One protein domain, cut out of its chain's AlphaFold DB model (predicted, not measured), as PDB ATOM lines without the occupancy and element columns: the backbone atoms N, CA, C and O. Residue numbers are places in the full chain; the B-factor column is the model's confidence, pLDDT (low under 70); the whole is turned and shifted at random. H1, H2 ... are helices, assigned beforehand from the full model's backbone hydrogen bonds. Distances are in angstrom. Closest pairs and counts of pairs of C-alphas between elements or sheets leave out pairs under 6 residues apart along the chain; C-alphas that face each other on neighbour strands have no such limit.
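What this domain is: This is residues 4 to 105 of the 106 residues of the protein "TnpV protein" of Subdoligranulum sp (UniProt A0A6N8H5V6). Two long helices, H4 and H6, cross at 45 degrees in a rod; the short H5 lies at the turn between them, and H2 packs on the first part of H4 at the other end. H3 meets H2 at a corner there, and H1 lies loosely at that far end. The printed part has 102 residues with six named helices, H1 to H6 in chain order, and no named strand: all helix. It is loose, with a radius of gyration of the C-alphas of 17.7 A and spans of 56 by 23 by 19 A.

Where its parts are: Find C-alpha 4 at (205.976, 210.930, 228.836), where H1, residues 4 to 13, begins. Next come H2, residues 18 to 30, 18.3 A long, and H3, residues 32 to 40. From C-alpha 44 at (221.061, 219.785, 233.144), H4 runs 37.1 A to residue 69. H5 is residues 74 to 79; H6, residues 81 to 104, runs 32.5 A to C-alpha 104 at (225.239, 231.452, 224.181).

How they stand to each other: H2 and H6 are the hubs, touching three helices each. H2 touches residues 48 to 55 of H4, C-alphas of Ala 20 and Leu 48 closest at 5.0 A, at a steep tilt of 60 degrees. Residue 104 alone of H6 touches H2, its C-alpha 5.5 A from that of Arg 23. H4 and H6 touch, opposite ways, closest at the C-alphas of Leu 59 and Ala 95, 5.9 A. H5 and H6 touch only at the corner, C-alphas of Lys 77 and Trp 84 closest at 5.3 A. H2 and H3 only just touch, only at the corner, with 3 pairs of C-alphas within 8 A, Ile 27 and Tyr 35 closest at 6.0 A. H1 is close but not clearly touching H4, C-alphas of Tyr 13 and His 45 closest at 7.5 A. Every O i to N i+4 pair is within hydrogen-bond range in H2, H3, H4, H5 and H6, and 5 of 6 in H1.

The domain as a whole: The C-alphas of Thr 4 and Gln 79, the two farthest apart, are 56.7 A apart. The printed part has no cut, and its links are tight. Residues 4 to 15 have pLDDT under 70.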
ATOM      1  N   THR A   4     206.467 210.320 227.587       38.97
ATOM      2  CA  THR A   4     205.976 210.930 228.836       38.97
ATOM      3  C   THR A   4     207.024 211.757 229.584       38.97
ATOM      4  O   THR A   4     206.671 212.781 230.161       38.97
ATOM      5  N   LYS A   5     208.313 211.389 229.531       47.75
ATOM      6  CA  LYS A   5     209.374 212.152 230.215       47.75
ATOM      7  C   LYS A   5     209.652 213.493 229.544       47.75
ATOM      8  O   LYS A   5     209.848 214.476 230.247       47.75
ATOM      9  N   ASP A   6     209.594 213.551 228.215       47.28
ATOM     10  CA  ASP A   6     209.836 214.789 227.467       47.28
ATOM     11  C   ASP A   6     208.774 215.864 227.769       47.28
ATOM     12  O   ASP A   6     209.095 217.049 227.819       47.28
ATOM     13  N   SER A   7     207.521 215.475 228.042       46.81
ATOM     14  CA  SER A   7     206.418 216.402 228.351       46.81
ATOM     15  C   SER A   7     206.514 217.031 229.749       46.81
ATOM     16  O   SER A   7     206.268 218.227 229.891       46.81
ATOM     17  N   GLU A   8     206.877 216.261 230.780       45.34
ATOM     18  CA  GLU A   8     207.125 216.796 232.135       45.34
ATOM     19  C   GLU A   8     208.440 217.588 232.202       45.34
ATOM     20  O   GLU A   8     208.507 218.618 232.879       45.34
ATOM     21  N   TYR A   9     209.464 217.169 231.443       52.03
ATOM     22  CA  TYR A   9     210.705 217.930 231.281       52.03
ATOM     23  C   TYR A   9     210.426 219.289 230.632       52.03
ATOM     24  O   TYR A   9     210.728 220.320 231.215       52.03
ATOM     25  N   ASN A  10     209.771 219.356 229.472       52.34
ATOM     26  CA  ASN A  10     209.519 220.650 228.827       52.34
ATOM     27  C   ASN A  10     208.750 221.641 229.736       52.34
ATOM     28  O   ASN A  10     208.997 222.840 229.668       52.34
ATOM     29  N   MET A  11     207.908 221.161 230.660       46.88
ATOM     30  CA  MET A  11     207.181 222.002 231.623       46.88
ATOM     31  C   MET A  11     208.058 222.540 232.774       46.88
ATOM     32  O   MET A  11     207.824 223.646 233.253       46.88
ATOM     33  N   THR A  12     209.085 221.797 233.199       52.16
ATOM     34  CA  THR A  12     210.005 222.188 234.289       52.16
ATOM     35  C   THR A  12     211.100 223.150 233.827       52.16
ATOM     36  O   THR A  12     211.529 224.004 234.601       52.16
ATOM     37  N   TYR A  13     211.514 223.067 232.560       59.84
ATOM     38  CA  TYR A  13     212.484 223.997 231.964       59.84
ATOM     39  C   TYR A  13     211.826 225.273 231.404       59.84
ATOM     40  O   TYR A  13     212.493 226.297 231.320       59.84
ATOM     41  N   ASN A  14     210.514 225.264 231.132       57.31
ATOM     42  CA  ASN A  14     209.756 226.462 230.735       57.31
ATOM     43  C   ASN A  14     209.729 227.573 231.805       57.31
ATOM     44  O   ASN A  14     209.398 228.709 231.481       57.31
ATOM     45  N   ASN A  15     210.082 227.264 233.060       66.81
ATOM     46  CA  ASN A  15     210.237 228.245 234.142       66.81
ATOM     47  C   ASN A  15     211.678 228.760 234.311       66.81
ATOM     48  O   ASN A  15     211.947 229.518 235.241       66.81
ATOM     49  N   LEU A  16     212.619 228.340 233.463       74.19
ATOM     50  CA  LEU A  16     213.970 228.894 233.475       74.19
ATOM     51  C   LEU A  16     214.013 230.263 232.790       74.19
ATOM     52  O   LEU A  16     213.166 230.578 231.952       74.19
ATOM     53  N   GLY A  17     215.018 231.067 233.139       82.12
ATOM     54  CA  GLY A  17     215.233 232.379 232.539       82.12
ATOM     55  C   GLY A  17     215.410 232.328 231.018       82.12
ATOM     56  O   GLY A  17     215.618 231.273 230.401       82.12
ATOM     57  N   ARG A  18     215.283 233.499 230.382       86.38
ATOM     58  CA  ARG A  18     215.399 233.658 228.921       86.38
ATOM     59  C   ARG A  18     216.701 233.043 228.399       86.38
ATOM     60  O   ARG A  18     216.685 232.362 227.374       86.38
ATOM     61  N   TRP A  19     217.803 233.236 229.119       89.06
ATOM     62  CA  TRP A  19     219.139 232.831 228.693       89.06
ATOM     63  C   TRP A  19     219.366 231.332 228.836       89.06
ATOM     64  O   TRP A  19     219.876 230.698 227.910       89.06
ATOM     65  N   ALA A  20     218.889 230.734 229.928       89.12
ATOM     66  CA  ALA A  20     218.838 229.282 230.079       89.12
ATOM     67  C   ALA A  20     218.077 228.604 228.930       89.12
ATOM     68  O   ALA A  20     218.546 227.601 228.387       89.12
ATOM     69  N   ASN A  21     216.928 229.147 228.523       87.75
ATOM     70  CA  ASN A  21     216.153 228.582 227.417       87.75
ATOM     71  C   ASN A  21     216.889 228.689 226.074       87.75
ATOM     72  O   ASN A  21     216.930 227.715 225.317       87.75
ATOM     73  N   MET A  22     217.527 229.831 225.799       87.19
ATOM     74  CA  MET A  22     218.354 230.005 224.599       87.19
ATOM     75  C   MET A  22     219.533 229.023 224.580       87.19
ATOM     76  O   MET A  22     219.758 228.344 223.576       87.19
ATOM     77  N   ARG A  23     220.243 228.864 225.704       88.50
ATOM     78  CA  ARG A  23     221.354 227.909 225.824       88.50
ATOM     79  C   ARG A  23     220.888 226.465 225.687       88.50
ATOM     80  O   ARG A  23     221.550 225.674 225.020       88.50
ATOM     81  N   LEU A  24     219.740 226.110 226.258       89.00
ATOM     82  CA  LEU A  24     219.150 224.781 226.104       89.00
ATOM     83  C   LEU A  24     218.836 224.473 224.635       89.00
ATOM     84  O   LEU A  24     219.168 223.384 224.163       89.00
ATOM     85  N   ALA A  25     218.223 225.415 223.914       88.06
ATOM     86  CA  ALA A  25     217.949 225.268 222.487       88.06
ATOM     87  C   ALA A  25     219.250 225.082 221.689       88.06
ATOM     88  O   ALA A  25     219.361 224.141 220.898       88.06
ATOM     89  N   PHE A  26     220.265 225.902 221.976       88.56
ATOM     90  CA  PHE A  26     221.572 225.806 221.333       88.56
ATOM     91  C   PHE A  26     222.257 224.456 221.581       88.56
ATOM     92  O   PHE A  26     222.670 223.793 220.633       88.56
ATOM     93  N   ILE A  27     222.336 223.990 222.833       89.62
ATOM     94  CA  ILE A  27     222.988 222.712 223.158       89.62
ATOM     95  C   ILE A  27     222.226 221.543 222.517       89.62
ATOM     96  O   ILE A  27     222.855 220.630 221.984       89.62
ATOM     97  N   LYS A  28     220.887 221.569 222.503       86.50
ATOM     98  CA  LYS A  28     220.082 220.534 221.830       86.50
ATOM     99  C   LYS A  28     220.385 220.446 220.331       86.50
ATOM    100  O   LYS A  28     220.471 219.339 219.806       86.50
ATOM    101  N   GLN A  29     220.546 221.586 219.658       87.62
ATOM    102  CA  GLN A  29     220.739 221.639 218.209       87.62
ATOM    103  C   GLN A  29     222.201 221.433 217.787       87.62
ATOM    104  O   GLN A  29     222.470 220.698 216.840       87.62
ATOM    105  N   HIS A  30     223.145 222.059 218.488       87.88
ATOM    106  CA  HIS A  30     224.547 222.139 218.075       87.88
ATOM    107  C   HIS A  30     225.484 221.254 218.906       87.88
ATOM    108  O   HIS A  30     226.555 220.883 218.427       87.88
ATOM    109  N   ARG A  31     225.105 220.872 220.136       87.44
ATOM    110  CA  ARG A  31     225.945 220.072 221.050       87.44
ATOM    111  C   ARG A  31     225.179 218.899 221.693       87.44
ATOM    112  O   ARG A  31     225.142 218.780 222.923       87.44
ATOM    113  N   PRO A  32     224.624 217.964 220.897       88.50
ATOM    114  CA  PRO A  32     223.798 216.871 221.416       88.50
ATOM    115  C   PRO A  32     224.551 215.935 222.376       88.50
ATOM    116  O   PRO A  32     223.941 215.353 223.271       88.50
ATOM    117  N   GLN A  33     225.875 215.808 222.235       89.88
ATOM    118  CA  GLN A  33     226.702 215.004 223.144       89.88
ATOM    119  C   GLN A  33     226.733 215.595 224.562       89.88
ATOM    120  O   GLN A  33     226.557 214.861 225.532       89.88
ATOM    121  N   LEU A  34     226.883 216.922 224.670       87.94
ATOM    122  CA  LEU A  34     226.841 217.647 225.942       87.94
ATOM    123  C   LEU A  34     225.442 217.582 226.566       87.94
ATOM    124  O   LEU A  34     225.304 217.369 227.766       87.94
ATOM    125  N   TYR A  35     224.389 217.704 225.753       88.12
ATOM    126  CA  TYR A  35     223.019 217.529 226.236       88.12
ATOM    127  C   TYR A  35     222.815 216.143 226.863       88.12
ATOM    128  O   TYR A  35     222.298 216.019 227.972       88.12
ATOM    129  N   GLN A  36     223.264 215.089 226.178       87.75
ATOM    130  CA  GLN A  36     223.120 213.720 226.666       87.75
ATOM    131  C   GLN A  36     223.958 213.437 227.917       87.75
ATOM    132  O   GLN A  36     223.489 212.697 228.781       87.75
ATOM    133  N   SER A  37     225.169 213.993 228.049       91.00
ATOM    134  CA  SER A  37     225.967 213.827 229.272       91.00
ATOM    135  C   SER A  37     225.308 214.519 230.467       91.00
ATOM    136  O   SER A  37     225.106 213.884 231.500       91.00
ATOM    137  N   LEU A  38     224.855 215.766 230.299       88.44
ATOM    138  CA  LEU A  38     224.148 216.520 231.340       88.44
ATOM    139  C   LEU A  38     222.856 215.828 231.796       88.44
ATOM    140  O   LEU A  38     222.520 215.875 232.981       88.44
ATOM    141  N   LEU A  39     222.149 215.169 230.873       86.94
ATOM    142  CA  LEU A  39     220.979 214.352 231.196       86.94
ATOM    143  C   LEU A  39     221.345 213.086 231.971       86.94
ATOM    144  O   LEU A  39     220.698 212.788 232.972       86.94
ATOM    145  N   LYS A  40     222.378 212.350 231.541       87.75
ATOM    146  CA  LYS A  40     222.846 211.140 232.243       87.75
ATOM    147  C   LYS A  40     223.282 211.446 233.671       87.75
ATOM    148  O   LYS A  40     223.039 210.649 234.568       87.75
ATOM    149  N   GLU A  41     223.897 212.605 233.874       88.00
ATOM    150  CA  GLU A  41     224.339 213.072 235.187       88.00
ATOM    151  C   GLU A  41     223.233 213.765 235.995       88.00
ATOM    152  O   GLU A  41     223.462 214.121 237.148       88.00
ATOM    153  N   ASN A  42     222.045 213.971 235.415       86.00
ATOM    154  CA  ASN A  42     220.939 214.734 236.001       86.00
ATOM    155  C   ASN A  42     221.329 216.163 236.448       86.00
ATOM    156  O   ASN A  42     220.747 216.724 237.373       86.00
ATOM    157  N   LYS A  43     222.321 216.766 235.781       88.56
ATOM    158  CA  LYS A  43     222.860 218.108 236.086       88.56
ATOM    159  C   LYS A  43     222.367 219.193 235.136       88.56
ATOM    160  O   LYS A  43     222.738 220.354 235.288       88.56
ATOM    161  N   LEU A  44     221.536 218.841 234.154       87.31
ATOM    162  CA  LEU A  44     221.061 219.785 233.144       87.31
ATOM    163  C   LEU A  44     220.361 221.002 233.770       87.31
ATOM    164  O   LEU A  44     220.607 222.123 233.349       87.31
ATOM    165  N   HIS A  45     219.512 220.798 234.783       86.31
ATOM    166  CA  HIS A  45     218.802 221.907 235.428       86.31
ATOM    167  C   HIS A  45     219.757 222.848 236.175       86.31
ATOM    168  O   HIS A  45     219.761 224.043 235.904       86.31
ATOM    169  N   SER A  46     220.618 222.312 237.046       87.94
ATOM    170  CA  SER A  46     221.612 223.109 237.780       87.94
ATOM    171  C   SER A  46     222.576 223.845 236.849       87.94
ATOM    172  O   SER A  46     222.911 224.992 237.108       87.94
ATOM    173  N   TYR A  47     222.980 223.208 235.746       89.44
ATOM    174  CA  TYR A  47     223.831 223.830 234.734       89.44
ATOM    175  C   TYR A  47     223.150 225.045 234.096       89.44
ATOM    176  O   TYR A  47     223.768 226.094 233.971       89.44
ATOM    177  N   LEU A  48     221.876 224.919 233.713       90.25
ATOM    178  CA  LEU A  48     221.144 226.017 233.085       90.25
ATOM    179  C   LEU A  48     220.836 227.152 234.064       90.25
ATOM    180  O   LEU A  48     220.914 228.304 233.663       90.25
ATOM    181  N   VAL A  49     220.519 226.847 235.326       89.69
ATOM    182  CA  VAL A  49     220.315 227.873 236.366       89.69
ATOM    183  C   VAL A  49     221.598 228.664 236.613       89.69
ATOM    184  O   VAL A  49     221.557 229.889 236.671       89.69
ATOM    185  N   GLU A  50     222.735 227.977 236.729       90.31
ATOM    186  CA  GLU A  50     224.025 228.643 236.922       90.31
ATOM    187  C   GLU A  50     224.420 229.459 235.688       90.31
ATOM    188  O   GLU A  50     224.859 230.596 235.818       90.31
ATOM    189  N   PHE A  51     224.189 228.920 234.487       89.75
ATOM    190  CA  PHE A  51     224.423 229.640 233.238       89.75
ATOM    191  C   PHE A  51     223.560 230.907 233.132       89.75
ATOM    192  O   PHE A  51     224.069 231.958 232.760       89.75
ATOM    193  N   ASP A  52     222.272 230.832 233.479       89.50
ATOM    194  CA  ASP A  52     221.363 231.985 233.457       89.50
ATOM    195  C   ASP A  52     221.812 233.074 234.435       89.50
ATOM    196  O   ASP A  52     221.867 234.245 234.061       89.50
ATOM    197  N   ARG A  53     222.224 232.686 235.651       90.19
ATOM    198  CA  ARG A  53     222.816 233.613 236.624       90.19
ATOM    199  C   ARG A  53     224.091 234.248 236.077       90.19
ATOM    200  O   ARG A  53     224.211 235.466 236.121       90.19
ATOM    201  N   GLN A  54     225.015 233.446 235.554       91.25
ATOM    202  CA  GLN A  54     226.280 233.943 235.018       91.25
ATOM    203  C   GLN A  54     226.036 234.972 233.910       91.25
ATOM    204  O   GLN A  54     226.613 236.054 233.932       91.25
ATOM    205  N   VAL A  55     225.143 234.651 232.972       90.44
ATOM    206  CA  VAL A  55     224.753 235.551 231.886       90.44
ATOM    207  C   VAL A  55     224.149 236.848 232.429       90.44
ATOM    208  O   VAL A  55     224.509 237.932 231.970       90.44
ATOM    209  N   GLN A  56     223.262 236.753 233.419       90.38
ATOM    210  CA  GLN A  56     222.638 237.917 234.037       90.38
ATOM    211  C   GLN A  56     223.663 238.813 234.748       90.38
ATOM    212  O   GLN A  56     223.606 240.034 234.609       90.38
ATOM    213  N   ASP A  57     224.613 238.220 235.471       91.56
ATOM    214  CA  ASP A  57     225.677 238.945 236.167       91.56
ATOM    215  C   ASP A  57     226.617 239.637 235.168       91.56
ATOM    216  O   ASP A  57     226.953 240.811 235.344       91.56
ATOM    217  N   THR A  58     226.990 238.955 234.078       90.62
ATOM    218  CA  THR A  58     227.772 239.559 232.990       90.62
ATOM    219  C   THR A  58     227.020 240.727 232.362       90.62
ATOM    220  O   THR A  58     227.599 241.797 232.196       90.62
ATOM    221  N   LEU A  59     225.726 240.567 232.082       90.81
ATOM    222  CA  LEU A  59     224.906 241.619 231.492       90.81
ATOM    223  C   LEU A  59     224.836 242.860 232.388       90.81
ATOM    224  O   LEU A  59     225.043 243.967 231.899       90.81
ATOM    225  N   ILE A  60     224.627 242.692 233.698       90.38
ATOM    226  CA  ILE A  60     224.617 243.806 234.661       90.38
ATOM    227  C   ILE A  60     225.968 244.537 234.672       90.38
ATOM    228  O   ILE A  60     226.006 245.769 234.670       90.38
ATOM    229  N   LEU A  61     227.079 243.795 234.666       92.00
ATOM    230  CA  LEU A  61     228.419 244.383 234.644       92.00
ATOM    231  C   LEU A  61     228.685 245.151 233.342       92.00
ATOM    232  O   LEU A  61     229.198 246.269 233.392       92.00
ATOM    233  N   THR A  62     228.311 244.588 232.193       90.12
ATOM    234  CA  THR A  62     228.460 245.239 230.885       90.12
ATOM    235  C   THR A  62     227.585 246.488 230.779       90.12
ATOM    236  O   THR A  62     228.070 247.527 230.327       90.12
ATOM    237  N   GLU A  63     226.329 246.427 231.236       91.06
ATOM    238  CA  GLU A  63     225.435 247.590 231.282       91.06
ATOM    239  C   GLU A  63     226.047 248.718 232.128       91.06
ATOM    240  O   GLU A  63     226.080 249.864 231.679       91.06
ATOM    241  N   GLU A  64     226.589 248.419 233.315       89.50
ATOM    242  CA  GLU A  64     227.196 249.439 234.182       89.50
ATOM    243  C   GLU A  64     228.473 250.036 233.575       89.50
ATOM    244  O   GLU A  64     228.666 251.252 233.615       89.50
ATOM    245  N   GLN A  65     229.325 249.213 232.958       89.88
ATOM    246  CA  GLN A  65     230.522 249.693 232.262       89.88
ATOM    247  C   GLN A  65     230.170 250.638 231.109       89.88
ATOM    248  O   GLN A  65     230.770 251.708 230.977       89.88
ATOM    249  N   MET A  66     229.168 250.286 230.298       90.69
ATOM    250  CA  MET A  66     228.688 251.145 229.213       90.69
ATOM    251  C   MET A  66     228.036 252.422 229.750       90.69
ATOM    252  O   MET A  66     228.282 253.503 229.220       90.69
ATOM    253  N   ARG A  67     227.264 252.327 230.839       89.06
ATOM    254  CA  ARG A  67     226.626 253.482 231.485       89.06
ATOM    255  C   ARG A  67     227.661 254.508 231.940       89.06
ATOM    256  O   ARG A  67     227.482 255.704 231.708       89.06
ATOM    257  N   GLN A  68     228.747 254.036 232.553       88.38
ATOM    258  CA  GLN A  68     229.866 254.876 232.980       88.38
ATOM    259  C   GLN A  68     230.617 255.475 231.785       88.38
ATOM    260  O   GLN A  68     230.924 256.666 231.802       88.38
ATOM    261  N   ALA A  69     230.863 254.686 230.734       88.00
ATOM    262  CA  ALA A  69     231.544 255.149 229.526       88.00
ATOM    263  C   ALA A  69     230.744 256.217 228.755       88.00
ATOM    264  O   ALA A  69     231.325 257.169 228.237       88.00
ATOM    265  N   GLU A  70     229.418 256.087 228.702       86.75
ATOM    266  CA  GLU A  70     228.518 257.024 228.015       86.75
ATOM    267  C   GLU A  70     228.069 258.199 228.906       86.75
ATOM    268  O   GLU A  70     227.327 259.078 228.458       86.75
ATOM    269  N   GLY A  71     228.519 258.244 230.167       84.88
ATOM    270  CA  GLY A  71     228.234 259.337 231.097       84.88
ATOM    271  C   GLY A  71     226.754 259.467 231.465       84.88
ATOM    272  O   GLY A  71     226.282 260.566 231.767       84.88
ATOM    273  N   ILE A  72     225.995 258.367 231.428       83.00
ATOM    274  CA  ILE A  72     224.572 258.374 231.778       83.00
ATOM    275  C   ILE A  72     224.447 258.474 233.297       83.00
ATOM    276  O   ILE A  72     224.632 257.506 234.035       83.00
ATOM    277  N   THR A  73     224.112 259.670 233.766       83.12
ATOM    278  CA  THR A  73     223.969 259.973 235.191       83.12
ATOM    279  C   THR A  73     222.505 260.057 235.607       83.12
ATOM    280  O   THR A  73     221.605 260.269 234.790       83.12
ATOM    281  N   ASP A  74     222.258 259.961 236.912       80.06
ATOM    282  CA  ASP A  74     220.934 260.229 237.483       80.06
ATOM    283  C   ASP A  74     220.486 261.685 237.276       80.06
ATOM    284  O   ASP A  74     219.299 261.987 237.379       80.06
ATOM    285  N   GLU A  75     221.413 262.591 236.947       82.94
ATOM    286  CA  GLU A  75     221.086 263.960 236.555       82.94
ATOM    287  C   GLU A  75     220.409 264.001 235.182       82.94
ATOM    288  O   GLU A  75     219.378 264.656 235.040       82.94
ATOM    289  N   LEU A  76     220.888 263.214 234.208       82.25
ATOM    290  CA  LEU A  76     220.202 263.059 232.920       82.25
ATOM    291  C   LEU A  76     218.786 262.512 233.124       82.25
ATOM    292  O   LEU A  76     217.847 263.000 232.511       82.25
ATOM    293  N   LYS A  77     218.604 261.564 234.052       85.88
ATOM    294  CA  LYS A  77     217.280 261.021 234.387       85.88
ATOM    295  C   LYS A  77     216.319 262.078 234.943       85.88
ATOM    296  O   LYS A  77     215.118 261.988 234.698       85.88
ATOM    297  N   ARG A  78     216.831 263.043 235.717       86.50
ATOM    298  CA  ARG A  78     216.043 264.151 236.284       86.50
ATOM    299  C   ARG A  78     215.688 265.207 235.241       86.50
ATOM    300  O   ARG A  78     214.605 265.775 235.322       86.50
ATOM    301  N   GLN A  79     216.597 265.476 234.308       87.75
ATOM    302  CA  GLN A  79     216.432 266.511 233.288       87.75
ATOM    303  C   GLN A  79     215.621 266.019 232.084       87.75
ATOM    304  O   GLN A  79     214.735 266.728 231.616       87.75
ATOM    305  N   ASP A  80     215.898 264.802 231.616       88.00
ATOM    306  CA  ASP A  80     215.236 264.179 230.473       88.00
ATOM    307  C   ASP A  80     215.099 262.661 230.678       88.00
ATOM    308  O   ASP A  80     215.953 261.841 230.323       88.00
ATOM    309  N   GLN A  81     213.976 262.279 231.284       87.69
ATOM    310  CA  GLN A  81     213.666 260.884 231.571       87.69
ATOM    311  C   GLN A  81     213.506 260.042 230.295       87.69
ATOM    312  O   GLN A  81     213.833 258.854 230.317       87.69
ATOM    313  N   LEU A  82     213.005 260.621 229.197       91.25
ATOM    314  CA  LEU A  82     212.787 259.883 227.951       91.25
ATOM    315  C   LEU A  82     214.121 259.559 227.285       91.25
ATOM    316  O   LEU A  82     214.354 258.402 226.934       91.25
ATOM    317  N   GLU A  83     215.019 260.539 227.193       89.00
ATOM    318  CA  GLU A  83     216.375 260.329 226.683       89.00
ATOM    319  C   GLU A  83     217.137 259.314 227.544       89.00
ATOM    320  O   GLU A  83     217.785 258.406 227.017       89.00
ATOM    321  N   TRP A  84     217.006 259.391 228.873       90.75
ATOM    322  CA  TRP A  84     217.614 258.411 229.775       90.75
ATOM    323  C   TRP A  84     217.123 256.983 229.499       90.75
ATOM    324  O   TRP A  84     217.936 256.064 229.398       90.75
ATOM    325  N   VAL A  85     215.808 256.786 229.330       88.69
ATOM    326  CA  VAL A  85     215.240 255.469 228.991       88.69
ATOM    327  C   VAL A  85     215.735 254.998 227.623       88.69
ATOM    328  O   VAL A  85     216.132 253.841 227.493       88.69
ATOM    329  N   CYS A  86     215.763 255.876 226.616       90.06
ATOM    330  CA  CYS A  86     216.266 255.548 225.281       90.06
ATOM    331  C   CYS A  86     217.720 255.063 225.321       90.06
ATOM    332  O   CYS A  86     218.038 254.026 224.733       90.06
ATOM    333  N   ARG A  87     218.596 255.760 226.049       89.12
ATOM    334  CA  ARG A  87     220.007 255.368 226.160       89.12
ATOM    335  C   ARG A  87     220.205 254.089 226.962       89.12
ATOM    336  O   ARG A  87     220.943 253.215 226.522       89.12
ATOM    337  N   MET A  88     219.502 253.931 228.084       89.00
ATOM    338  CA  MET A  88     219.547 252.686 228.860       89.00
ATOM    339  C   MET A  88     219.064 251.486 228.035       89.00
ATOM    340  O   MET A  88     219.659 250.414 228.109       89.00
ATOM    341  N   ASN A  89     218.033 251.665 227.205       90.12
ATOM    342  CA  ASN A  89     217.568 250.621 226.292       90.12
ATOM    343  C   ASN A  89     218.606 250.291 225.210       90.12
ATOM    344  O   ASN A  89     218.784 249.121 224.881       90.12
ATOM    345  N   ASN A  90     219.306 251.295 224.672       92.00
ATOM    346  CA  ASN A  90     220.381 251.078 223.702       92.00
ATOM    347  C   ASN A  90     221.541 250.280 224.322       92.00
ATOM    348  O   ASN A  90     221.967 249.272 223.757       92.00
ATOM    349  N   ILE A  91     221.983 250.679 225.519       91.88
ATOM    350  CA  ILE A  91     223.012 249.965 226.283       91.88
ATOM    351  C   ILE A  91     222.593 248.520 226.533       91.88
ATOM    352  O   ILE A  91     223.364 247.612 226.230       91.88
ATOM    353  N   ARG A  92     221.365 248.294 227.015       90.69
ATOM    354  CA  ARG A  92     220.842 246.943 227.228       90.69
ATOM    355  C   ARG A  92     220.870 246.120 225.947       90.69
ATOM    356  O   ARG A  92     221.354 244.999 225.971       90.69
ATOM    357  N   SER A  93     220.400 246.673 224.829       91.56
ATOM    358  CA  SER A  93     220.403 245.968 223.540       91.56
ATOM    359  C   SER A  93     221.813 245.533 223.140       91.56
ATOM    360  O   SER A  93     222.021 244.385 222.757       91.56
ATOM    361  N   ARG A  94     222.801 246.422 223.281       92.00
ATOM    362  CA  ARG A  94     224.204 246.121 222.962       92.00
ATOM    363  C   ARG A  94     224.816 245.116 223.933       92.00
ATOM    364  O   ARG A  94     225.556 244.235 223.506       92.00
ATOM    365  N   ALA A  95     224.504 245.218 225.223       91.06
ATOM    366  CA  ALA A  95     224.943 244.255 226.226       91.06
ATOM    367  C   ALA A  95     224.356 242.860 225.951       91.06
ATOM    368  O   ALA A  95     225.094 241.878 225.972       91.06
ATOM    369  N   GLU A  96     223.063 242.772 225.617       90.25
ATOM    370  CA  GLU A  96     222.407 241.523 225.216       90.25
ATOM    371  C   GLU A  96     223.070 240.894 223.985       90.25
ATOM    372  O   GLU A  96     223.277 239.680 223.962       90.25
ATOM    373  N   GLU A  97     223.429 241.689 222.974       89.56
ATOM    374  CA  GLU A  97     224.120 241.206 221.771       89.56
ATOM    375  C   GLU A  97     225.495 240.609 222.091       89.56
ATOM    376  O   GLU A  97     225.782 239.489 221.661       89.56
ATOM    377  N   ILE A  98     226.315 241.315 222.877       88.69
ATOM    378  CA  ILE A  98     227.652 240.854 223.289       88.69
ATOM    379  C   ILE A  98     227.538 239.539 224.056       88.69
ATOM    380  O   ILE A  98     228.137 238.535 223.684       88.69
ATOM    381  N   VAL A  99     226.694 239.520 225.085       87.12
ATOM    382  CA  VAL A  99     226.485 238.361 225.954       87.12
ATOM    383  C   VAL A  99     225.949 237.155 225.180       87.12
ATOM    384  O   VAL A  99     226.376 236.022 225.406       87.12
ATOM    385  N   THR A 100     225.032 237.377 224.237       86.38
ATOM    386  CA  THR A 100     224.505 236.305 223.384       86.38
ATOM    387  C   THR A 100     225.606 235.726 222.494       86.38
ATOM    388  O   THR A 100     225.721 234.503 222.377       86.38
ATOM    389  N   ALA A 101     226.420 236.583 221.876       86.44
ATOM    390  CA  ALA A 101     227.507 236.159 221.005       86.44
ATOM    391  C   ALA A 101     228.607 235.409 221.769       86.44
ATOM    392  O   ALA A 101     229.067 234.373 221.295       86.44
ATOM    393  N   GLU A 102     228.989 235.902 222.948       85.44
ATOM    394  CA  GLU A 102     230.095 235.359 223.737       85.44
ATOM    395  C   GLU A 102     229.703 234.119 224.544       85.44
ATOM    396  O   GLU A 102     230.469 233.171 224.605       85.44
ATOM    397  N   LEU A 103     228.516 234.079 225.160       81.38
ATOM    398  CA  LEU A 103     228.180 233.013 226.117       81.38
ATOM    399  C   LEU A 103     227.217 231.962 225.555       81.38
ATOM    400  O   LEU A 103     227.258 230.797 225.961       81.38
ATOM    401  N   ILE A 104     226.311 232.347 224.648       79.44
ATOM    402  CA  ILE A 104     225.239 231.452 224.181       79.44
ATOM    403  C   ILE A 104     225.659 230.666 222.948       79.44
ATOM    404  O   ILE A 104     225.375 229.467 222.899       79.44
ATOM    405  N   TYR A 105     226.319 231.314 221.987       76.88
ATOM    406  CA  TYR A 105     226.733 230.686 220.729       76.88
ATOM    407  C   TYR A 105     228.142 230.090 220.741       76.88
ATOM    408  O   TYR A 105     228.517 229.432 219.769       76.88
TER     409      TYR A 105